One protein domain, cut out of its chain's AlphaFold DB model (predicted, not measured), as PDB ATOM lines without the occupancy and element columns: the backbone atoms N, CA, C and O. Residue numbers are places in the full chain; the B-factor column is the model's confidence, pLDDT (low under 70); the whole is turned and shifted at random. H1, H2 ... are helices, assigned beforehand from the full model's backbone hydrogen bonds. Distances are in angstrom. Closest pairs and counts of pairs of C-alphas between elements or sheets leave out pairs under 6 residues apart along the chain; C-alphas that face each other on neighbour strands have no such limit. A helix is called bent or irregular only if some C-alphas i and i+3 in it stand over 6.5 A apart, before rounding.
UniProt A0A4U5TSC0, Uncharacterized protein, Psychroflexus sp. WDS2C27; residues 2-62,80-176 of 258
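This is residues 2 to 62 and 80 to 176 of the 258 residues of an uncharacterized protein of Psychroflexus sp. WDS2C27 (UniProt A0A4U5TSC0). Four long helices, H4, H5, H6 and H2, make a loose, flat row, each running opposite ways to the next; H1 folds back along H2 as a hairpin, its residues 2 to 12 sticking out, and short H3 sits by the far end of H5. The printed part has 158 residues with six named helices, H1 to H6 in chain order, and no named strand: all helix. It is loose, with a radius of gyration of the C-alphas of 19.8 A, and spans 55 by 51 by 25 A.

Find C-alpha 2 at (-26.934, -39.880, 35.985); from there H1, residues 2 to 29, runs 40.2 A. H2, residues 36 to 62, covers 38.5 A, with a kink of 43 degrees near residue 51; it is only just irregular, C-alphas 55 and 58 being 6.6 A apart. Next come H3, residues 80 to 88, H4, residues 91 to 112, 31.6 A, and H5, residues 121 to 146, 37.5 A. H6, residues 152 to 174, runs 32.5 A to C-alpha 174 at (-18.212, -42.299, 1.447).

H1 and H2 form a hairpin at a shallow tilt of 20 degrees, closest at the C-alphas of Ser 20 and Ser 43, 5.6 A. H2 is close to but not clearly touching H6: Thr 55 and Ile 152, closest C-alphas, 7.7 A. H1 and H6 are near each other. H3 is close to but not clearly touching H5: Leu 85 and Asp 140, closest C-alphas, 7.0 A. H4 and H5 form a hairpin at a shallow 29 degrees, touching through residues 121 to 132 of H5 alone; C-alphas 100 and 125 are closest, 4.3 A. H5 and H6 form a hairpin at a shallow 28 degrees; C-alphas 134 and 158 are closest, 6.8 A. Every O i to N i+4 pair is within hydrogen-bond range in H1, H3, H4, H5 and H6; in H2, 18 of 23 are.

The farthest C-alphas, Lys 33 and Thr 80, are 59.9 A apart. Residues 63 to 79 are not printed; C-alphas 62 and 80 stand 26.1 A apart across this cut. Of the links printed whole, none is long. Mean pLDDT of the printed part is 78.6; 47 residues are under 70, among them 2 to 15 and 41 to 62.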
ATOM      1  N   GLU A   2     -28.244 -39.470  36.538       43.28
ATOM      2  CA  GLU A   2     -26.934 -39.880  35.985       43.28
ATOM      3  C   GLU A   2     -26.995 -40.523  34.586       43.28
ATOM      4  O   GLU A   2     -26.143 -40.251  33.747       43.28
ATOM      5  N   ILE A   3     -28.036 -41.314  34.296       47.53
ATOM      6  CA  ILE A   3     -28.241 -41.925  32.969       47.53
ATOM      7  C   ILE A   3     -28.510 -40.856  31.900       47.53
ATOM      8  O   ILE A   3     -27.946 -40.924  30.814       47.53
ATOM      9  N   ILE A   4     -29.329 -39.846  32.219       53.50
ATOM     10  CA  ILE A   4     -29.630 -38.727  31.311       53.50
ATOM     11  C   ILE A   4     -28.358 -37.919  31.052       53.50
ATOM     12  O   ILE A   4     -28.084 -37.570  29.910       53.50
ATOM     13  N   PHE A   5     -27.546 -37.690  32.086       51.97
ATOM     14  CA  PHE A   5     -26.276 -36.980  31.955       51.97
ATOM     15  C   PHE A   5     -25.272 -37.759  31.095       51.97
ATOM     16  O   PHE A   5     -24.638 -37.184  30.216       51.97
ATOM     17  N   GLY A   6     -25.176 -39.078  31.286       56.69
ATOM     18  CA  GLY A   6     -24.344 -39.948  30.455       56.69
ATOM     19  C   GLY A   6     -24.795 -39.990  28.994       56.69
ATOM     20  O   GLY A   6     -23.957 -39.981  28.097       56.69
ATOM     21  N   LEU A   7     -26.107 -39.983  28.747       50.41
ATOM     22  CA  LEU A   7     -26.680 -40.012  27.401       50.41
ATOM     23  C   LEU A   7     -26.538 -38.657  26.693       50.41
ATOM     24  O   LEU A   7     -26.107 -38.621  25.544       50.41
ATOM     25  N   LEU A   8     -26.798 -37.545  27.387       59.47
ATOM     26  CA  LEU A   8     -26.542 -36.186  26.895       59.47
ATOM     27  C   LEU A   8     -25.060 -36.007  26.544       59.47
ATOM     28  O   LEU A   8     -24.723 -35.525  25.468       59.47
ATOM     29  N   PHE A   9     -24.170 -36.450  27.431       66.12
ATOM     30  CA  PHE A   9     -22.732 -36.383  27.211       66.12
ATOM     31  C   PHE A   9     -22.288 -37.257  26.032       66.12
ATOM     32  O   PHE A   9     -21.498 -36.812  25.205       66.12
ATOM     33  N   PHE A  10     -22.843 -38.466  25.893       67.69
ATOM     34  CA  PHE A  10     -22.607 -39.321  24.728       67.69
ATOM     35  C   PHE A  10     -23.053 -38.644  23.427       67.69
ATOM     36  O   PHE A  10     -22.308 -38.663  22.451       67.69
ATOM     37  N   VAL A  11     -24.220 -37.993  23.419       65.19
ATOM     38  CA  VAL A  11     -24.711 -37.222  22.265       65.19
ATOM     39  C   VAL A  11     -23.777 -36.050  21.946       65.19
ATOM     40  O   VAL A  11     -23.480 -35.819  20.777       65.19
ATOM     41  N   ILE A  12     -23.251 -35.342  22.951       67.31
ATOM     42  CA  ILE A  12     -22.274 -34.253  22.762       67.31
ATOM     43  C   ILE A  12     -20.956 -34.787  22.181       67.31
ATOM     44  O   ILE A  12     -20.430 -34.224  21.222       67.31
ATOM     45  N   CYS A  13     -20.433 -35.901  22.696       68.00
ATOM     46  CA  CYS A  13     -19.227 -36.523  22.150       68.00
ATOM     47  C   CYS A  13     -19.440 -37.021  20.716       68.00
ATOM     48  O   CYS A  13     -18.591 -36.795  19.858       68.00
ATOM     49  N   LEU A  14     -20.576 -37.665  20.440       67.62
ATOM     50  CA  LEU A  14     -20.900 -38.186  19.115       67.62
ATOM     51  C   LEU A  14     -21.106 -37.051  18.101       67.62
ATOM     52  O   LEU A  14     -20.587 -37.119  16.993       67.62
ATOM     53  N   SER A  15     -21.815 -35.988  18.490       69.25
ATOM     54  CA  SER A  15     -22.021 -34.803  17.649       69.25
ATOM     55  C   SER A  15     -20.719 -34.051  17.388       69.25
ATOM     56  O   SER A  15     -20.462 -33.690  16.244       69.25
ATOM     57  N   SER A  16     -19.849 -33.899  18.389       70.88
ATOM     58  CA  SER A  16     -18.495 -33.364  18.203       70.88
ATOM     59  C   SER A  16     -17.689 -34.194  17.198       70.88
ATOM     60  O   SER A  16     -17.035 -33.632  16.321       70.88
ATOM     61  N   LEU A  17     -17.789 -35.524  17.262       70.19
ATOM     62  CA  LEU A  17     -17.107 -36.430  16.339       70.19
ATOM     63  C   LEU A  17     -17.643 -36.273  14.904       70.19
ATOM     64  O   LEU A  17     -16.857 -36.160  13.967       70.19
ATOM     65  N   ILE A  18     -18.968 -36.173  14.740       68.75
ATOM     66  CA  ILE A  18     -19.622 -35.922  13.444       68.75
ATOM     67  C   ILE A  18     -19.229 -34.549  12.875       68.75
ATOM     68  O   ILE A  18     -18.896 -34.456  11.697       68.75
ATOM     69  N   ILE A  19     -19.234 -33.488  13.687       73.62
ATOM     70  CA  ILE A  19     -18.884 -32.124  13.252       73.62
ATOM     71  C   ILE A  19     -17.419 -32.057  12.814       73.62
ATOM     72  O   ILE A  19     -17.130 -31.553  11.730       73.62
ATOM     73  N   SER A  20     -16.503 -32.610  13.612       71.31
ATOM     74  CA  SER A  20     -15.079 -32.681  13.264       71.31
ATOM     75  C   SER A  20     -14.854 -33.501  11.997       71.31
ATOM     76  O   SER A  20     -14.037 -33.144  11.154       71.31
ATOM     77  N   PHE A  21     -15.627 -34.569  11.813       71.19
ATOM     78  CA  PHE A  21     -15.569 -35.382  10.610       71.19
ATOM     79  C   PHE A  21     -16.059 -34.629   9.357       71.19
ATOM     80  O   PHE A  21     -15.370 -34.609   8.336       71.19
ATOM     81  N   LEU A  22     -17.198 -33.933   9.441       69.31
ATOM     82  CA  LEU A  22     -17.698 -33.071   8.363       69.31
ATOM     83  C   LEU A  22     -16.725 -31.934   8.036       69.31
ATOM     84  O   LEU A  22     -16.574 -31.574   6.867       69.31
ATOM     85  N   ALA A  23     -16.049 -31.386   9.048       70.88
ATOM     86  CA  ALA A  23     -15.005 -30.389   8.863       70.88
ATOM     87  C   ALA A  23     -13.818 -30.970   8.082       70.88
ATOM     88  O   ALA A  23     -13.397 -30.362   7.102       70.88
ATOM     89  N   ILE A  24     -13.336 -32.167   8.439       71.44
ATOM     90  CA  ILE A  24     -12.250 -32.852   7.719       71.44
ATOM     91  C   ILE A  24     -12.632 -33.104   6.255       71.44
ATOM     92  O   ILE A  24     -11.828 -32.794   5.377       71.44
ATOM     93  N   ILE A  25     -13.851 -33.588   5.973       69.94
ATOM     94  CA  ILE A  25     -14.324 -33.749   4.585       69.94
ATOM     95  C   ILE A  25     -14.306 -32.399   3.864       69.94
ATOM     96  O   ILE A  25     -13.719 -32.284   2.794       69.94
ATOM     97  N   LYS A  26     -14.904 -31.353   4.450       66.88
ATOM     98  CA  LYS A  26     -14.945 -30.023   3.822       66.88
ATOM     99  C   LYS A  26     -13.554 -29.443   3.566       66.88
ATOM    100  O   LYS A  26     -13.383 -28.765   2.557       66.88
ATOM    101  N   ILE A  27     -12.590 -29.685   4.454       73.50
ATOM    102  CA  ILE A  27     -11.197 -29.241   4.299       73.50
ATOM    103  C   ILE A  27     -10.488 -30.044   3.203       73.50
ATOM    104  O   ILE A  27      -9.725 -29.480   2.421       73.50
ATOM    105  N   ALA A  28     -10.737 -31.353   3.124       68.00
ATOM    106  CA  ALA A  28     -10.141 -32.211   2.106       68.00
ATOM    107  C   ALA A  28     -10.670 -31.874   0.700       68.00
ATOM    108  O   ALA A  28      -9.875 -31.740  -0.234       68.00
ATOM    109  N   SER A  29     -11.988 -31.688   0.576       64.19
ATOM    110  CA  SER A  29     -12.696 -31.534  -0.700       64.19
ATOM    111  C   SER A  29     -12.668 -30.127  -1.303       64.19
ATOM    112  O   SER A  29     -12.924 -30.006  -2.494       64.19
ATOM    113  N   ASN A  30     -12.383 -29.073  -0.530       75.50
ATOM    114  CA  ASN A  30     -12.341 -27.696  -1.047       75.50
ATOM    115  C   ASN A  30     -10.905 -27.175  -1.217       75.50
ATOM    116  O   ASN A  30      -9.975 -27.620  -0.533       75.50
ATOM    117  N   ASP A  31     -10.736 -26.181  -2.090       71.94
ATOM    118  CA  ASP A  31      -9.492 -25.421  -2.197       71.94
ATOM    119  C   ASP A  31      -9.323 -24.513  -0.977       71.94
ATOM    120  O   ASP A  31     -10.028 -23.523  -0.780       71.94
ATOM    121  N   PHE A  32      -8.383 -24.895  -0.116       66.12
ATOM    122  CA  PHE A  32      -8.034 -24.173   1.100       66.12
ATOM    123  C   PHE A  32      -6.769 -23.353   0.853       66.12
ATOM    124  O   PHE A  32      -5.758 -23.890   0.408       66.12
ATOM    125  N   LYS A  33      -6.809 -22.056   1.185       67.19
ATOM    126  CA  LYS A  33      -5.651 -21.149   1.050       67.19
ATOM    127  C   LYS A  33      -4.511 -21.454   2.034       67.19
ATOM    128  O   LYS A  33      -3.400 -20.979   1.842       67.19
ATOM    129  N   GLU A  34      -4.781 -22.226   3.084       76.50
ATOM    130  CA  GLU A  34      -3.793 -22.648   4.080       76.50
ATOM    131  C   GLU A  34      -3.467 -24.146   3.974       76.50
ATOM    132  O   GLU A  34      -4.164 -24.911   3.309       76.50
ATOM    133  N   SER A  35      -2.422 -24.594   4.682       76.62
ATOM    134  CA  SER A  35      -2.042 -26.011   4.751       76.62
ATOM    135  C   SER A  35      -3.204 -26.884   5.247       76.62
ATOM    136  O   SER A  35      -3.551 -26.865   6.432       76.62
ATOM    137  N   LYS A  36      -3.771 -27.702   4.345       74.50
ATOM    138  CA  LYS A  36      -4.827 -28.689   4.649       74.50
ATOM    139  C   LYS A  36      -4.430 -29.596   5.820       74.50
ATOM    140  O   LYS A  36      -5.250 -29.900   6.682       74.50
ATOM    141  N   LEU A  37      -3.147 -29.957   5.896       61.09
ATOM    142  CA  LEU A  37      -2.598 -30.817   6.941       61.09
ATOM    143  C   LEU A  37      -2.701 -30.179   8.335       61.09
ATOM    144  O   LEU A  37      -3.074 -30.860   9.286       61.09
ATOM    145  N   LYS A  38      -2.469 -28.864   8.455       68.69
ATOM    146  CA  LYS A  38      -2.614 -28.114   9.717       68.69
ATOM    147  C   LYS A  38      -4.057 -28.146  10.230       68.69
ATOM    148  O   LYS A  38      -4.289 -28.392  11.411       68.69
ATOM    149  N   TRP A  39      -5.028 -27.949   9.343       69.19
ATOM    150  CA  TRP A  39      -6.452 -27.913   9.690       69.19
ATOM    151  C   TRP A  39      -7.039 -29.292  10.007       69.19
ATOM    152  O   TRP A  39      -7.866 -29.424  10.915       69.19
ATOM    153  N   ILE A  40      -6.558 -30.337   9.328       70.19
ATOM    154  CA  ILE A  40      -6.858 -31.728   9.684       70.19
ATOM    155  C   ILE A  40      -6.299 -32.044  11.080       70.19
ATOM    156  O   ILE A  40      -7.018 -32.609  11.903       70.19
ATOM    157  N   LEU A  41      -5.070 -31.609  11.393       66.50
ATOM    158  CA  LEU A  41      -4.462 -31.814  12.712       66.50
ATOM    159  C   LEU A  41      -5.259 -31.123  13.831       66.50
ATOM    160  O   LEU A  41      -5.520 -31.727  14.869       66.50
ATOM    161  N   ILE A  42      -5.698 -29.880  13.605       69.69
ATOM    162  CA  ILE A  42      -6.544 -29.127  14.545       69.69
ATOM    163  C   ILE A  42      -7.886 -29.846  14.767       69.69
ATOM    164  O   ILE A  42      -8.325 -30.000  15.908       69.69
ATOM    165  N   SER A  43      -8.501 -30.358  13.698       69.44
ATOM    166  CA  SER A  43      -9.754 -31.124  13.782       69.44
ATOM    167  C   SER A  43      -9.570 -32.452  14.527       69.44
ATOM    168  O   SER A  43     -10.446 -32.868  15.284       69.44
ATOM    169  N   MET A  44      -8.409 -33.101  14.389       68.25
ATOM    170  CA  MET A  44      -8.063 -34.289  15.173       68.25
ATOM    171  C   MET A  44      -7.836 -33.964  16.651       68.25
ATOM    172  O   MET A  44      -8.283 -34.727  17.503       68.25
ATOM    173  N   ILE A  45      -7.210 -32.831  16.990       69.94
ATOM    174  CA  ILE A  45      -7.036 -32.391  18.387       69.94
ATOM    175  C   ILE A  45      -8.397 -32.151  19.055       69.94
ATOM    176  O   ILE A  45      -8.571 -32.509  20.219       69.94
ATOM    177  N   ALA A  46      -9.390 -31.644  18.321       61.31
ATOM    178  CA  ALA A  46     -10.758 -31.495  18.824       61.31
ATOM    179  C   ALA A  46     -11.441 -32.840  19.157       61.31
ATOM    180  O   ALA A  46     -12.326 -32.881  20.008       61.31
ATOM    181  N   ILE A  47     -11.007 -33.945  18.540       62.97
ATOM    182  CA  ILE A  47     -11.478 -35.313  18.829       62.97
ATOM    183  C   ILE A  47     -10.653 -35.945  19.960       62.97
ATOM    184  O   ILE A  47     -11.195 -36.544  20.888       62.97
ATOM    185  N   VAL A  48      -9.328 -35.806  19.894       66.44
ATOM    186  CA  VAL A  48      -8.377 -36.420  20.828       66.44
ATOM    187  C   VAL A  48      -8.413 -35.736  22.196       66.44
ATOM    188  O   VAL A  48      -8.286 -36.417  23.208       66.44
ATOM    189  N   GLY A  49      -8.649 -34.424  22.261       67.31
ATOM    190  CA  GLY A  49      -8.706 -33.642  23.501       67.31
ATOM    191  C   GLY A  49      -9.761 -34.143  24.496       67.31
ATOM    192  O   GLY A  49      -9.401 -34.473  25.626       67.31
ATOM    193  N   PRO A  50     -11.040 -34.290  24.102       61.03
ATOM    194  CA  PRO A  50     -12.070 -34.881  24.956       61.03
ATOM    195  C   PRO A  50     -11.749 -36.320  25.385       61.03
ATOM    196  O   PRO A  50     -11.969 -36.684  26.541       61.03
ATOM    197  N   ILE A  51     -11.176 -37.135  24.490       60.44
ATOM    198  CA  ILE A  51     -10.773 -38.521  24.788       60.44
ATOM    199  C   ILE A  51      -9.617 -38.557  25.805       60.44
ATOM    200  O   ILE A  51      -9.654 -39.333  26.765       60.44
ATOM    201  N   LEU A  52      -8.606 -37.696  25.648       56.03
ATOM    202  CA  LEU A  52      -7.483 -37.545  26.582       56.03
ATOM    203  C   LEU A  52      -7.939 -36.989  27.934       56.03
ATOM    204  O   LEU A  52      -7.487 -37.451  28.979       56.03
ATOM    205  N   TRP A  53      -8.873 -36.042  27.944       61.19
ATOM    206  CA  TRP A  53      -9.438 -35.507  29.179       61.19
ATOM    207  C   TRP A  53     -10.229 -36.577  29.954       61.19
ATOM    208  O   TRP A  53     -10.079 -36.702  31.171       61.19
ATOM    209  N   LEU A  54     -10.993 -37.420  29.250       56.38
ATOM    210  CA  LEU A  54     -11.714 -38.552  29.845       56.38
ATOM    211  C   LEU A  54     -10.785 -39.635  30.409       56.38
ATOM    212  O   LEU A  54     -11.110 -40.251  31.426       56.38
ATOM    213  N   THR A  55      -9.651 -39.882  29.754       50.03
ATOM    214  CA  THR A  55      -8.716 -40.956  30.128       50.03
ATOM    215  C   THR A  55      -7.686 -40.519  31.171       50.03
ATOM    216  O   THR A  55      -7.397 -41.286  32.090       50.03
ATOM    217  N   ILE A  56      -7.160 -39.295  31.068       56.09
ATOM    218  CA  ILE A  56      -6.062 -38.776  31.901       56.09
ATOM    219  C   ILE A  56      -6.547 -37.657  32.830       56.09
ATOM    220  O   ILE A  56      -6.274 -37.693  34.029       56.09
ATOM    221  N   GLY A  57      -7.307 -36.690  32.307       44.62
ATOM    222  CA  GLY A  57      -7.748 -35.502  33.056       44.62
ATOM    223  C   GLY A  57      -8.586 -35.835  34.292       44.62
ATOM    224  O   GLY A  57      -8.363 -35.285  35.369       44.62
ATOM    225  N   ARG A  58      -9.485 -36.822  34.187       50.03
ATOM    226  CA  ARG A  58     -10.282 -37.294  35.332       50.03
ATOM    227  C   ARG A  58      -9.432 -37.931  36.439       50.03
ATOM    228  O   ARG A  58      -9.784 -37.821  37.610       50.03
ATOM    229  N   LYS A  59      -8.326 -38.592  36.087       46.72
ATOM    230  CA  LYS A  59      -7.445 -39.263  37.053       46.72
ATOM    231  C   LYS A  59      -6.743 -38.249  37.964       46.72
ATOM    232  O   LYS A  59      -6.707 -38.451  39.170       46.72
ATOM    233  N   LEU A  60      -6.303 -37.118  37.408       47.22
ATOM    234  CA  LEU A  60      -5.641 -36.037  38.153       47.22
ATOM    235  C   LEU A  60      -6.562 -35.334  39.165       47.22
ATOM    236  O   LEU A  60      -6.087 -34.832  40.178       47.22
ATOM    237  N   ILE A  61      -7.873 -35.320  38.913       52.31
ATOM    238  CA  ILE A  61      -8.860 -34.715  39.821       52.31
ATOM    239  C   ILE A  61      -9.223 -35.682  40.963       52.31
ATOM    240  O   ILE A  61      -9.443 -35.247  42.087       52.31
ATOM    241  N   ILE A  62      -9.251 -36.994  40.700       49.78
ATOM    242  CA  ILE A  62      -9.669 -38.011  41.683       49.78
ATOM    243  C   ILE A  62      -8.510 -38.468  42.587       49.78
ATOM    244  O   ILE A  62      -8.737 -38.740  43.769       49.78
ATOM    245  N   THR A  80     -15.217 -63.645  41.495       91.00
ATOM    246  CA  THR A  80     -16.339 -63.189  42.328       91.00
ATOM    247  C   THR A  80     -17.018 -61.964  41.721       91.00
ATOM    248  O   THR A  80     -18.240 -61.833  41.780       91.00
ATOM    249  N   HIS A  81     -16.243 -61.072  41.104       90.25
ATOM    250  CA  HIS A  81     -16.786 -59.920  40.398       90.25
ATOM    251  C   HIS A  81     -17.659 -60.345  39.209       90.25
ATOM    252  O   HIS A  81     -18.829 -59.968  39.147       90.25
ATOM    253  N   TYR A  82     -17.146 -61.197  38.316       91.25
ATOM    254  CA  TYR A  82     -17.910 -61.633  37.144       91.25
ATOM    255  C   TYR A  82     -19.125 -62.485  37.505       91.25
ATOM    256  O   TYR A  82     -20.190 -62.296  36.927       91.25
ATOM    257  N   THR A  83     -19.027 -63.372  38.495       92.38
ATOM    258  CA  THR A  83     -20.195 -64.149  38.952       92.38
ATOM    259  C   THR A  83     -21.310 -63.246  39.485       92.38
ATOM    260  O   THR A  83     -22.480 -63.475  39.175       92.38
ATOM    261  N   LYS A  84     -20.972 -62.186  40.233       92.94
ATOM    262  CA  LYS A  84     -21.944 -61.166  40.661       92.94
ATOM    263  C   LYS A  84     -22.509 -60.386  39.474       92.94
ATOM    264  O   LYS A  84     -23.722 -60.195  39.408       92.94
ATOM    265  N   LEU A  85     -21.660 -59.983  38.530       92.12
ATOM    266  CA  LEU A  85     -22.076 -59.255  37.332       92.12
ATOM    267  C   LEU A  85     -23.072 -60.076  36.502       92.12
ATOM    268  O   LEU A  85     -24.172 -59.598  36.245       92.12
ATOM    269  N   PHE A  86     -22.747 -61.329  36.169       91.38
ATOM    270  CA  PHE A  86     -23.615 -62.229  35.398       91.38
ATOM    271  C   PHE A  86     -24.960 -62.498  36.079       91.38
ATOM    272  O   PHE A  86     -25.987 -62.583  35.402       91.38
ATOM    273  N   LYS A  87     -24.977 -62.585  37.415       93.19
ATOM    274  CA  LYS A  87     -26.222 -62.690  38.190       93.19
ATOM    275  C   LYS A  87     -27.075 -61.421  38.095       93.19
ATOM    276  O   LYS A  87     -28.296 -61.528  38.076       93.19
ATOM    277  N   LYS A  88     -26.445 -60.245  38.003       92.75
ATOM    278  CA  LYS A  88     -27.114 -58.938  37.899       92.75
ATOM    279  C   LYS A  88     -27.560 -58.593  36.469       92.75
ATOM    280  O   LYS A  88     -28.339 -57.660  36.299       92.75
ATOM    281  N   ILE A  89     -27.107 -59.326  35.445       93.00
ATOM    282  CA  ILE A  89     -27.544 -59.093  34.061       93.00
ATOM    283  C   ILE A  89     -29.065 -59.273  33.960       93.00
ATOM    284  O   ILE A  89     -29.592 -60.369  34.174       93.00
ATOM    285  N   GLY A  90     -29.751 -58.195  33.574       92.19
ATOM    286  CA  GLY A  90     -31.195 -58.191  33.362       92.19
ATOM    287  C   GLY A  90     -31.628 -59.143  32.245       92.19
ATOM    288  O   GLY A  90     -30.902 -59.371  31.275       92.19
ATOM    289  N   ILE A  91     -32.845 -59.679  32.362       92.38
ATOM    290  CA  ILE A  91     -33.382 -60.657  31.405       92.38
ATOM    291  C   ILE A  91     -33.445 -60.107  29.974       92.38
ATOM    292  O   ILE A  91     -33.140 -60.826  29.029       92.38
ATOM    293  N   ALA A  92     -33.719 -58.807  29.823       92.38
ATOM    294  CA  ALA A  92     -33.752 -58.128  28.531       92.38
ATOM    295  C   ALA A  92     -32.415 -58.228  27.777       92.38
ATOM    296  O   ALA A  92     -32.409 -58.520  26.586       92.38
ATOM    297  N   LEU A  93     -31.277 -58.057  28.464       93.06
ATOM    298  CA  LEU A  93     -29.959 -58.140  27.826       93.06
ATOM    299  C   LEU A  93     -29.633 -59.578  27.396       93.06
ATOM    300  O   LEU A  93     -29.040 -59.779  26.341       93.06
ATOM    301  N   LYS A  94     -30.066 -60.581  28.174       93.31
ATOM    302  CA  LYS A  94     -29.917 -62.005  27.817       93.31
ATOM    303  C   LYS A  94     -30.737 -62.361  26.579       93.31
ATOM    304  O   LYS A  94     -30.220 -63.022  25.684       93.31
ATOM    305  N   ILE A  95     -31.987 -61.898  26.519       92.50
ATOM    306  CA  ILE A  95     -32.864 -62.092  25.358       92.50
ATOM    307  C   ILE A  95     -32.266 -61.402  24.132       92.50
ATOM    308  O   ILE A  95     -32.170 -62.025  23.079       92.50
ATOM    309  N   LEU A  96     -31.807 -60.154  24.269       92.94
ATOM    310  CA  LEU A  96     -31.186 -59.406  23.175       92.94
ATOM    311  C   LEU A  96     -29.928 -60.111  22.648       92.94
ATOM    312  O   LEU A  96     -29.761 -60.247  21.437       92.94
ATOM    313  N   PHE A  97     -29.085 -60.620  23.551       95.69
ATOM    314  CA  PHE A  97     -27.914 -61.417  23.196       95.69
ATOM    315  C   PHE A  97     -28.306 -62.684  22.426       95.69
ATOM    316  O   PHE A  97     -27.798 -62.916  21.329       95.69
ATOM    317  N   LEU A  98     -29.252 -63.471  22.949       94.38
ATOM    318  CA  LEU A  98     -29.712 -64.703  22.306       94.38
ATOM    319  C   LEU A  98     -30.332 -64.432  20.929       94.38
ATOM    320  O   LEU A  98     -30.037 -65.144  19.968       94.38
ATOM    321  N   LEU A  99     -31.146 -63.383  20.816       93.44
ATOM    322  CA  LEU A  99     -31.748 -62.949  19.558       93.44
ATOM    323  C   LEU A  99     -30.674 -62.539  18.545       93.44
ATOM    324  O   LEU A  99     -30.731 -62.954  17.390       93.44
ATOM    325  N   SER A 100     -29.666 -61.777  18.982       96.06
ATOM    326  CA  SER A 100     -28.556 -61.353  18.123       96.06
ATOM    327  C   SER A 100     -27.772 -62.547  17.567       96.06
ATOM    328  O   SER A 100     -27.517 -62.604  16.364       96.06
ATOM    329  N   LEU A 101     -27.478 -63.550  18.405       96.25
ATOM    330  CA  LEU A 101     -26.821 -64.788  17.983       96.25
ATOM    331  C   LEU A 101     -27.698 -65.607  17.034       96.25
ATOM    332  O   LEU A 101     -27.204 -66.100  16.022       96.25
ATOM    333  N   SER A 102     -28.995 -65.709  17.327       92.38
ATOM    334  CA  SER A 102     -29.957 -66.442  16.494       92.38
ATOM    335  C   SER A 102     -30.071 -65.828  15.099       92.38
ATOM    336  O   SER A 102     -30.060 -66.555  14.111       92.38
ATOM    337  N   LEU A 103     -30.099 -64.495  14.997       90.88
ATOM    338  CA  LEU A 103     -30.119 -63.777  13.718       90.88
ATOM    339  C   LEU A 103     -28.823 -63.952  12.923       90.88
ATOM    340  O   LEU A 103     -28.872 -64.143  11.709       90.88
ATOM    341  N   ILE A 104     -27.665 -63.913  13.590       94.94
ATOM    342  CA  ILE A 104     -26.371 -64.169  12.940       94.94
ATOM    343  C   ILE A 104     -26.338 -65.598  12.392       94.94
ATOM    344  O   ILE A 104     -25.981 -65.792  11.228       94.94
ATOM    345  N   LEU A 105     -26.731 -66.581  13.206       92.00
ATOM    346  CA  LEU A 105     -26.768 -67.988  12.814       92.00
ATOM    347  C   LEU A 105     -27.740 -68.215  11.653       92.00
ATOM    348  O   LEU A 105     -27.357 -68.804  10.645       92.00
ATOM    349  N   TYR A 106     -28.957 -67.683  11.759       89.44
ATOM    350  CA  TYR A 106     -29.950 -67.735  10.693       89.44
ATOM    351  C   TYR A 106     -29.406 -67.128   9.397       89.44
ATOM    352  O   TYR A 106     -29.520 -67.743   8.343       89.44
ATOM    353  N   GLY A 107     -28.735 -65.975   9.461       88.94
ATOM    354  CA  GLY A 107     -28.141 -65.344   8.284       88.94
ATOM    355  C   GLY A 107     -27.040 -66.179   7.621       88.94
ATOM    356  O   GLY A 107     -26.908 -66.147   6.397       88.94
ATOM    357  N   TYR A 108     -26.264 -66.952   8.389       91.56
ATOM    358  CA  TYR A 108     -25.309 -67.916   7.828       91.56
ATOM    359  C   TYR A 108     -26.012 -69.111   7.175       91.56
ATOM    360  O   TYR A 108     -25.670 -69.476   6.052       91.56
ATOM    361  N   VAL A 109     -27.015 -69.680   7.846       87.50
ATOM    362  CA  VAL A 109     -27.809 -70.809   7.337       87.50
ATOM    363  C   VAL A 109     -28.543 -70.421   6.049       87.50
ATOM    364  O   VAL A 109     -28.443 -71.121   5.046       87.50
ATOM    365  N   ALA A 110     -29.205 -69.265   6.027       86.31
ATOM    366  CA  ALA A 110     -29.927 -68.763   4.862       86.31
ATOM    367  C   ALA A 110     -29.010 -68.591   3.639       86.31
ATOM    368  O   ALA A 110     -29.403 -68.932   2.526       86.31
ATOM    369  N   ARG A 111     -27.768 -68.127   3.839       86.00
ATOM    370  CA  ARG A 111     -26.767 -68.052   2.761       86.00
ATOM    371  C   ARG A 111     -26.353 -69.432   2.263       86.00
ATOM    372  O   ARG A 111     -26.305 -69.634   1.058       86.00
ATOM    373  N   GLN A 112     -26.105 -70.376   3.171       89.69
ATOM    374  CA  GLN A 112     -25.716 -71.742   2.811       89.69
ATOM    375  C   GLN A 112     -26.783 -72.443   1.953       89.69
ATOM    376  O   GLN A 112     -26.445 -73.192   1.042       89.69
ATOM    377  N   PHE A 113     -28.064 -72.171   2.216       88.19
ATOM    378  CA  PHE A 113     -29.194 -72.753   1.486       88.19
ATOM    379  C   PHE A 113     -29.733 -71.871   0.346       88.19
ATOM    380  O   PHE A 113     -30.768 -72.198  -0.227       88.19
ATOM    381  N   ASN A 114     -29.064 -70.761   0.004       83.88
ATOM    382  CA  ASN A 114     -29.531 -69.785  -0.994       83.88
ATOM    383  C   ASN A 114     -30.968 -69.272  -0.745       83.88
ATOM    384  O   ASN A 114     -31.688 -68.918  -1.676       83.88
ATOM    385  N   ILE A 115     -31.395 -69.200   0.519       82.38
ATOM    386  CA  ILE A 115     -32.684 -68.622   0.905       82.38
ATOM    387  C   ILE A 115     -32.512 -67.107   0.902       82.38
ATOM    388  O   ILE A 115     -32.011 -66.537   1.867       82.38
ATOM    389  N   TYR A 116     -32.894 -66.446  -0.192       74.50
ATOM    390  CA  TYR A 116     -32.720 -64.994  -0.373       74.50
ATOM    391  C   TYR A 116     -33.543 -64.150   0.611       74.50
ATOM    392  O   TYR A 116     -33.238 -62.980   0.853       74.50
ATOM    393  N   PHE A 117     -34.563 -64.750   1.227       71.69
ATOM    394  CA  PHE A 117     -35.377 -64.101   2.240       71.69
ATOM    395  C   PHE A 117     -34.537 -63.800   3.492       71.69
ATOM    396  O   PHE A 117     -34.114 -64.700   4.219       71.69
ATOM    397  N   PHE A 118     -34.333 -62.507   3.761       72.75
ATOM    398  CA  PHE A 118     -33.742 -62.001   5.004       72.75
ATOM    399  C   PHE A 118     -32.212 -62.201   5.146       72.75
ATOM    400  O   PHE A 118     -31.691 -62.365   6.252       72.75
ATOM    401  N   TRP A 119     -31.452 -62.101   4.044       77.81
ATOM    402  CA  TRP A 119     -29.969 -62.080   4.046       77.81
ATOM    403  C   TRP A 119     -29.345 -60.977   4.919       77.81
ATOM    404  O   TRP A 119     -28.199 -61.095   5.362       77.81
ATOM    405  N   GLU A 120     -30.101 -59.918   5.197       81.00
ATOM    406  CA  GLU A 120     -29.700 -58.802   6.059       81.00
ATOM    407  C   GLU A 120     -29.730 -59.151   7.554       81.00
ATOM    408  O   GLU A 120     -29.110 -58.449   8.355       81.00
ATOM    409  N   SER A 121     -30.362 -60.270   7.937       87.88
ATOM    410  CA  SER A 121     -30.403 -60.777   9.320       87.88
ATOM    411  C   SER A 121     -29.035 -60.833   9.979       87.88
ATOM    412  O   SER A 121     -28.899 -60.448  11.137       87.88
ATOM    413  N   LYS A 122     -28.003 -61.247   9.236       90.75
ATOM    414  CA  LYS A 122     -26.625 -61.284   9.728       90.75
ATOM    415  C   LYS A 122     -26.151 -59.894  10.157       90.75
ATOM    416  O   LYS A 122     -25.604 -59.747  11.247       90.75
ATOM    417  N   ALA A 123     -26.359 -58.879   9.317       88.50
ATOM    418  CA  ALA A 123     -25.947 -57.507   9.606       88.50
ATOM    419  C   ALA A 123     -26.731 -56.923  10.793       88.50
ATOM    420  O   ALA A 123     -26.125 -56.354  11.702       88.50
ATOM    421  N   ILE A 124     -28.052 -57.143  10.825       87.94
ATOM    422  CA  ILE A 124     -28.927 -56.739  11.936       87.94
ATOM    423  C   ILE A 124     -28.479 -57.412  13.240       87.94
ATOM    424  O   ILE A 124     -28.294 -56.743  14.255       87.94
ATOM    425  N   GLY A 125     -28.235 -58.722  13.204       94.12
ATOM    426  CA  GLY A 125     -27.766 -59.504  14.343       94.12
ATOM    427  C   GLY A 125     -26.430 -58.995  14.884       94.12
ATOM    428  O   GLY A 125     -26.303 -58.797  16.089       94.12
ATOM    429  N   PHE A 126     -25.463 -58.673  14.018       93.31
ATOM    430  CA  PHE A 126     -24.216 -58.029  14.450       93.31
ATOM    431  C   PHE A 126     -24.443 -56.654  15.085       93.31
ATOM    432  O   PHE A 126     -23.793 -56.340  16.081       93.31
ATOM    433  N   GLY A 127     -25.364 -55.846  14.553       90.00
ATOM    434  CA  GLY A 127     -25.741 -54.566  15.155       90.00
ATOM    435  C   GLY A 127     -26.283 -54.733  16.578       90.00
ATOM    436  O   GLY A 127     -25.792 -54.093  17.509       90.00
ATOM    437  N   LEU A 128     -27.230 -55.656  16.771       91.00
ATOM    438  CA  LEU A 128     -27.792 -55.971  18.090       91.00
ATOM    439  C   LEU A 128     -26.742 -56.542  19.053       91.00
ATOM    440  O   LEU A 128     -26.724 -56.189  20.234       91.00
ATOM    441  N   LEU A 129     -25.841 -57.391  18.553       95.62
ATOM    442  CA  LEU A 129     -24.755 -57.962  19.343       95.62
ATOM    443  C   LEU A 129     -23.805 -56.867  19.844       95.62
ATOM    444  O   LEU A 129     -23.460 -56.853  21.023       95.62
ATOM    445  N   LEU A 130     -23.431 -55.913  18.984       91.38
ATOM    446  CA  LEU A 130     -22.584 -54.778  19.365       91.38
ATOM    447  C   LEU A 130     -23.238 -53.908  20.442       91.38
ATOM    448  O   LEU A 130     -22.573 -53.557  21.415       91.38
ATOM    449  N   ILE A 131     -24.535 -53.611  20.315       89.50
ATOM    450  CA  ILE A 131     -25.295 -52.866  21.333       89.50
ATOM    451  C   ILE A 131     -25.307 -53.629  22.663       89.50
ATOM    452  O   ILE A 131     -25.069 -53.046  23.722       89.50
ATOM    453  N   THR A 132     -25.532 -54.944  22.611       95.06
ATOM    454  CA  THR A 132     -25.537 -55.810  23.798       95.06
ATOM    455  C   THR A 132     -24.176 -55.799  24.495       95.06
ATOM    456  O   THR A 132     -24.105 -55.610  25.710       95.06
ATOM    457  N   ILE A 133     -23.091 -55.953  23.733       94.00
ATOM    458  CA  ILE A 133     -21.718 -55.928  24.251       94.00
ATOM    459  C   ILE A 133     -21.396 -54.556  24.849       94.00
ATOM    460  O   ILE A 133     -20.878 -54.488  25.961       94.00
ATOM    461  N   ALA A 134     -21.738 -53.463  24.163       89.69
ATOM    462  CA  ALA A 134     -21.522 -52.110  24.669       89.69
ATOM    463  C   ALA A 134     -22.249 -51.889  26.004       89.69
ATOM    464  O   ALA A 134     -21.643 -51.415  26.967       89.69
ATOM    465  N   LYS A 135     -23.519 -52.307  26.101       92.25
ATOM    466  CA  LYS A 135     -24.291 -52.218  27.346       92.25
ATOM    467  C   LYS A 135     -23.680 -53.064  28.463       92.25
ATOM    468  O   LYS A 135     -23.574 -52.583  29.588       92.25
ATOM    469  N   PHE A 136     -23.247 -54.286  28.157       94.56
ATOM    470  CA  PHE A 136     -22.565 -55.158  29.114       94.56
ATOM    471  C   PHE A 136     -21.265 -54.528  29.639       94.56
ATOM    472  O   PHE A 136     -21.039 -54.515  30.846       94.56
ATOM    473  N   ILE A 137     -20.448 -53.937  28.759       91.44
ATOM    474  CA  ILE A 137     -19.218 -53.226  29.145       91.44
ATOM    475  C   ILE A 137     -19.542 -52.023  30.039       91.44
ATOM    476  O   ILE A 137     -18.854 -51.797  31.030       91.44
ATOM    477  N   MET A 138     -20.591 -51.255  29.735       89.19
ATOM    478  CA  MET A 138     -21.017 -50.135  30.583       89.19
ATOM    479  C   MET A 138     -21.436 -50.588  31.989       89.19
ATOM    480  O   MET A 138     -21.105 -49.921  32.976       89.19
ATOM    481  N   ASP A 139     -22.136 -51.720  32.091       90.62
ATOM    482  CA  ASP A 139     -22.539 -52.301  33.375       90.62
ATOM    483  C   ASP A 139     -21.325 -52.814  34.160       90.62
ATOM    484  O   ASP A 139     -21.222 -52.565  35.363       90.62
ATOM    485  N   ASP A 140     -20.359 -53.439  33.481       91.56
ATOM    486  CA  ASP A 140     -19.084 -53.869  34.069       91.56
ATOM    487  C   ASP A 140     -18.247 -52.675  34.562       91.56
ATOM    488  O   ASP A 140     -17.780 -52.675  35.699       91.56
ATOM    489  N   ILE A 141     -18.128 -51.598  33.773       88.62
ATOM    490  CA  ILE A 141     -17.453 -50.351  34.180       88.62
ATOM    491  C   ILE A 141     -18.101 -49.770  35.441       88.62
ATOM    492  O   ILE A 141     -17.397 -49.338  36.358       88.62
ATOM    493  N   SER A 142     -19.434 -49.763  35.500       89.00
ATOM    494  CA  SER A 142     -20.181 -49.263  36.658       89.00
ATOM    495  C   SER A 142     -19.911 -50.126  37.894       89.00
ATOM    496  O   SER A 142     -19.515 -49.605  38.935       89.00
ATOM    497  N   ALA A 143     -19.990 -51.452  37.759       89.56
ATOM    498  CA  ALA A 143     -19.704 -52.382  38.848       89.56
ATOM    499  C   ALA A 143     -18.237 -52.316  39.313       89.56
ATOM    500  O   ALA A 143     -17.944 -52.411  40.503       89.56
ATOM    501  N   ARG A 144     -17.277 -52.147  38.401       87.50
ATOM    502  CA  ARG A 144     -15.852 -52.002  38.745       87.50
ATOM    503  C   ARG A 144     -15.557 -50.700  39.465       87.50
ATOM    504  O   ARG A 144     -14.712 -50.699  40.358       87.50
ATOM    505  N   ARG A 145     -16.258 -49.620  39.109       84.81
ATOM    506  CA  ARG A 145     -16.165 -48.331  39.802       84.81
ATOM    507  C   ARG A 145     -16.596 -48.467  41.260       84.81
ATOM    508  O   ARG A 145     -15.871 -48.006  42.135       84.81
ATOM    509  N   GLU A 146     -17.708 -49.156  41.517       86.75
ATOM    510  CA  GLU A 146     -18.175 -49.460  42.880       86.75
ATOM    511  C   GLU A 146     -17.142 -50.287  43.668       86.75
ATOM    512  O   GLU A 146     -16.927 -50.060  44.856       86.75
ATOM    513  N   ASN A 147     -16.450 -51.212  42.995       84.62
ATOM    514  CA  ASN A 147     -15.459 -52.106  43.604       84.62
ATOM    515  C   ASN A 147     -14.008 -51.570  43.581       84.62
ATOM    516  O   ASN A 147     -13.090 -52.331  43.887       84.62
ATOM    517  N   LYS A 148     -13.775 -50.298  43.206       84.19
ATOM    518  CA  LYS A 148     -12.434 -49.677  43.082       84.19
ATOM    519  C   LYS A 148     -11.435 -50.495  42.230       84.19
ATOM    520  O   LYS A 148     -10.240 -50.534  42.516       84.19
ATOM    521  N   MET A 149     -11.906 -51.174  41.181       83.31
ATOM    522  CA  MET A 149     -11.055 -51.965  40.279       83.31
ATOM    523  C   MET A 149     -10.497 -51.110  39.130       83.31
ATOM    524  O   MET A 149     -11.086 -50.096  38.760       83.31
ATOM    525  N   HIS A 150      -9.390 -51.537  38.510       83.50
ATOM    526  CA  HIS A 150      -8.834 -50.859  37.331       83.50
ATOM    527  C   HIS A 150      -9.836 -50.838  36.161       83.50
ATOM    528  O   HIS A 150     -10.376 -51.876  35.778       83.50
ATOM    529  N   LEU A 151     -10.053 -49.650  35.581       83.31
ATOM    530  CA  LEU A 151     -11.052 -49.398  34.528       83.31
ATOM    531  C   LEU A 151     -10.454 -49.212  33.123       83.31
ATOM    532  O   LEU A 151     -11.186 -49.244  32.137       83.31
ATOM    533  N   ILE A 152      -9.140 -48.989  33.026       78.19
ATOM    534  CA  ILE A 152      -8.476 -48.496  31.806       78.19
ATOM    535  C   ILE A 152      -8.707 -49.430  30.609       78.19
ATOM    536  O   ILE A 152      -9.075 -48.966  29.532       78.19
ATOM    537  N   SER A 153      -8.561 -50.743  30.801       78.44
ATOM    538  CA  SER A 153      -8.750 -51.732  29.734       78.44
ATOM    539  C   SER A 153     -10.173 -51.729  29.167       78.44
ATOM    540  O   SER A 153     -10.348 -51.898  27.965       78.44
ATOM    541  N   PHE A 154     -11.195 -51.472  29.986       83.94
ATOM    542  CA  PHE A 154     -12.592 -51.464  29.541       83.94
ATOM    543  C   PHE A 154     -12.953 -50.204  28.759       83.94
ATOM    544  O   PHE A 154     -13.679 -50.290  27.770       83.94
ATOM    545  N   TYR A 155     -12.398 -49.052  29.142       81.88
ATOM    546  CA  TYR A 155     -12.515 -47.836  28.337       81.88
ATOM    547  C   TYR A 155     -11.823 -47.983  26.981       81.88
ATOM    548  O   TYR A 155     -12.370 -47.537  25.975       81.88
ATOM    549  N   LEU A 156     -10.671 -48.662  26.934       81.62
ATOM    550  CA  LEU A 156      -9.982 -48.973  25.682       81.62
ATOM    551  C   LEU A 156     -10.831 -49.887  24.783       81.62
ATOM    552  O   LEU A 156     -11.024 -49.572  23.611       81.62
ATOM    553  N   ILE A 157     -11.398 -50.971  25.329       84.75
ATOM    554  CA  ILE A 157     -12.287 -51.878  24.582       84.75
ATOM    555  C   ILE A 157     -13.514 -51.126  24.050       84.75
ATOM    556  O   ILE A 157     -13.863 -51.274  22.879       84.75
ATOM    557  N   LEU A 158     -14.150 -50.289  24.877       85.38
ATOM    558  CA  LEU A 158     -15.296 -49.482  24.454       85.38
ATOM    559  C   LEU A 158     -14.907 -48.482  23.355       85.38
ATOM    560  O   LEU A 158     -15.638 -48.333  22.380       85.38
ATOM    561  N   GLY A 159     -13.740 -47.844  23.478       82.81
ATOM    562  CA  GLY A 159     -13.191 -46.947  22.462       82.81
ATOM    563  C   GLY A 159     -12.962 -47.647  21.123       82.81
ATOM    564  O   GLY A 159     -13.397 -47.139  20.092       82.81
ATOM    565  N   ILE A 160     -12.361 -48.844  21.134       85.31
ATOM    566  CA  ILE A 160     -12.166 -49.676  19.934       85.31
ATOM    567  C   ILE A 160     -13.516 -50.056  19.312       85.31
ATOM    568  O   ILE A 160     -13.681 -49.975  18.095       85.31
ATOM    569  N   LEU A 161     -14.501 -50.431  20.134       87.06
ATOM    570  CA  LEU A 161     -15.840 -50.780  19.664       87.06
ATOM    571  C   LEU A 161     -16.515 -49.580  18.982       87.06
ATOM    572  O   LEU A 161     -16.980 -49.713  17.848       87.06
ATOM    573  N   CYS A 162     -16.494 -48.402  19.608       84.62
ATOM    574  CA  CYS A 162     -17.013 -47.164  19.024       84.62
ATOM    575  C   CYS A 162     -16.293 -46.790  17.723       84.62
ATOM    576  O   CYS A 162     -16.951 -46.478  16.731       84.62
ATOM    577  N   LEU A 163     -14.959 -46.879  17.694       84.62
ATOM    578  CA  LEU A 163     -14.161 -46.603  16.500       84.62
ATOM    579  C   LEU A 163     -14.514 -47.562  15.355       84.62
ATOM    580  O   LEU A 163     -14.657 -47.131  14.214       84.62
ATOM    581  N   SER A 164     -14.722 -48.848  15.649       84.75
ATOM    582  CA  SER A 164     -15.101 -49.840  14.637       84.75
ATOM    583  C   SER A 164     -16.470 -49.553  14.007       84.75
ATOM    584  O   SER A 164     -16.641 -49.715  12.799       84.75
ATOM    585  N   ILE A 165     -17.439 -49.088  14.804       84.12
ATOM    586  CA  ILE A 165     -18.761 -48.672  14.318       84.12
ATOM    587  C   ILE A 165     -18.617 -47.408  13.475       84.12
ATOM    588  O   ILE A 165     -19.162 -47.342  12.376       84.12
ATOM    589  N   PHE A 166     -17.842 -46.440  13.963       83.12
ATOM    590  CA  PHE A 166     -17.584 -45.193  13.258       83.12
ATOM    591  C   PHE A 166     -16.986 -45.437  11.867       83.12
ATOM    592  O   PHE A 166     -17.529 -44.938  10.887       83.12
ATOM    593  N   ILE A 167     -15.951 -46.276  11.753       82.81
ATOM    594  CA  ILE A 167     -15.328 -46.631  10.465       82.81
ATOM    595  C   ILE A 167     -16.338 -47.293   9.510       82.81
ATOM    596  O   ILE A 167     -16.329 -47.029   8.310       82.81
ATOM    597  N   LYS A 168     -17.248 -48.136  10.010       83.50
ATOM    598  CA  LYS A 168     -18.282 -48.757   9.163       83.50
ATOM    599  C   LYS A 168     -19.304 -47.744   8.649       83.50
ATOM    600  O   LYS A 168     -19.645 -47.780   7.471       83.50
ATOM    601  N   VAL A 169     -19.778 -46.845   9.514       83.69
ATOM    602  CA  VAL A 169     -20.705 -45.763   9.135       83.69
ATOM    603  C   VAL A 169     -20.042 -44.819   8.131       83.69
ATOM    604  O   VAL A 169     -20.656 -44.436   7.140       83.69
ATOM    605  N   LEU A 170     -18.766 -44.512   8.355       83.19
ATOM    606  CA  LEU A 170     -17.931 -43.724   7.464       83.19
ATOM    607  C   LEU A 170     -17.907 -44.304   6.042       83.19
ATOM    608  O   LEU A 170     -18.242 -43.604   5.087       83.19
ATOM    609  N   PHE A 171     -17.574 -45.589   5.897       82.94
ATOM    610  CA  PHE A 171     -17.560 -46.248   4.588       82.94
ATOM    611  C   PHE A 171     -18.947 -46.336   3.949       82.94
ATOM    612  O   PHE A 171     -19.068 -46.156   2.739       82.94
ATOM    613  N   ALA A 172     -19.995 -46.549   4.751       82.19
ATOM    614  CA  ALA A 172     -21.373 -46.556   4.266       82.19
ATOM    615  C   ALA A 172     -21.812 -45.199   3.689       82.19
ATOM    616  O   ALA A 172     -22.724 -45.167   2.870       82.19
ATOM    617  N   PHE A 173     -21.167 -44.097   4.080       83.31
ATOM    618  CA  PHE A 173     -21.430 -42.773   3.519       83.31
ATOM    619  C   PHE A 173     -20.498 -42.422   2.354       83.31
ATOM    620  O   PHE A 173     -20.956 -41.911   1.337       83.31
ATOM    621  N   ILE A 174     -19.194 -42.688   2.474       86.00
ATOM    622  CA  ILE A 174     -18.212 -42.299   1.447       86.00
ATOM    623  C   ILE A 174     -18.436 -43.070   0.146       86.00
ATOM    624  O   ILE A 174     -18.427 -42.483  -0.933       86.00
ATOM    625  N   ILE A 175     -18.642 -44.384   0.232       86.19
ATOM    626  CA  ILE A 175     -18.568 -45.251  -0.948       86.19
ATOM    627  C   ILE A 175     -19.768 -45.076  -1.880       86.19
ATOM    628  O   ILE A 175     -19.533 -44.873  -3.073       86.19
ATOM    629  N   PRO A 176     -21.026 -45.042  -1.396       87.06
ATOM    630  CA  PRO A 176     -22.171 -44.774  -2.265       87.06
ATOM    631  C   PRO A 176     -22.132 -43.405  -2.954       87.06
ATOM    632  O   PRO A 176     -22.714 -43.249  -4.022       87.06
TER     633      PRO A 176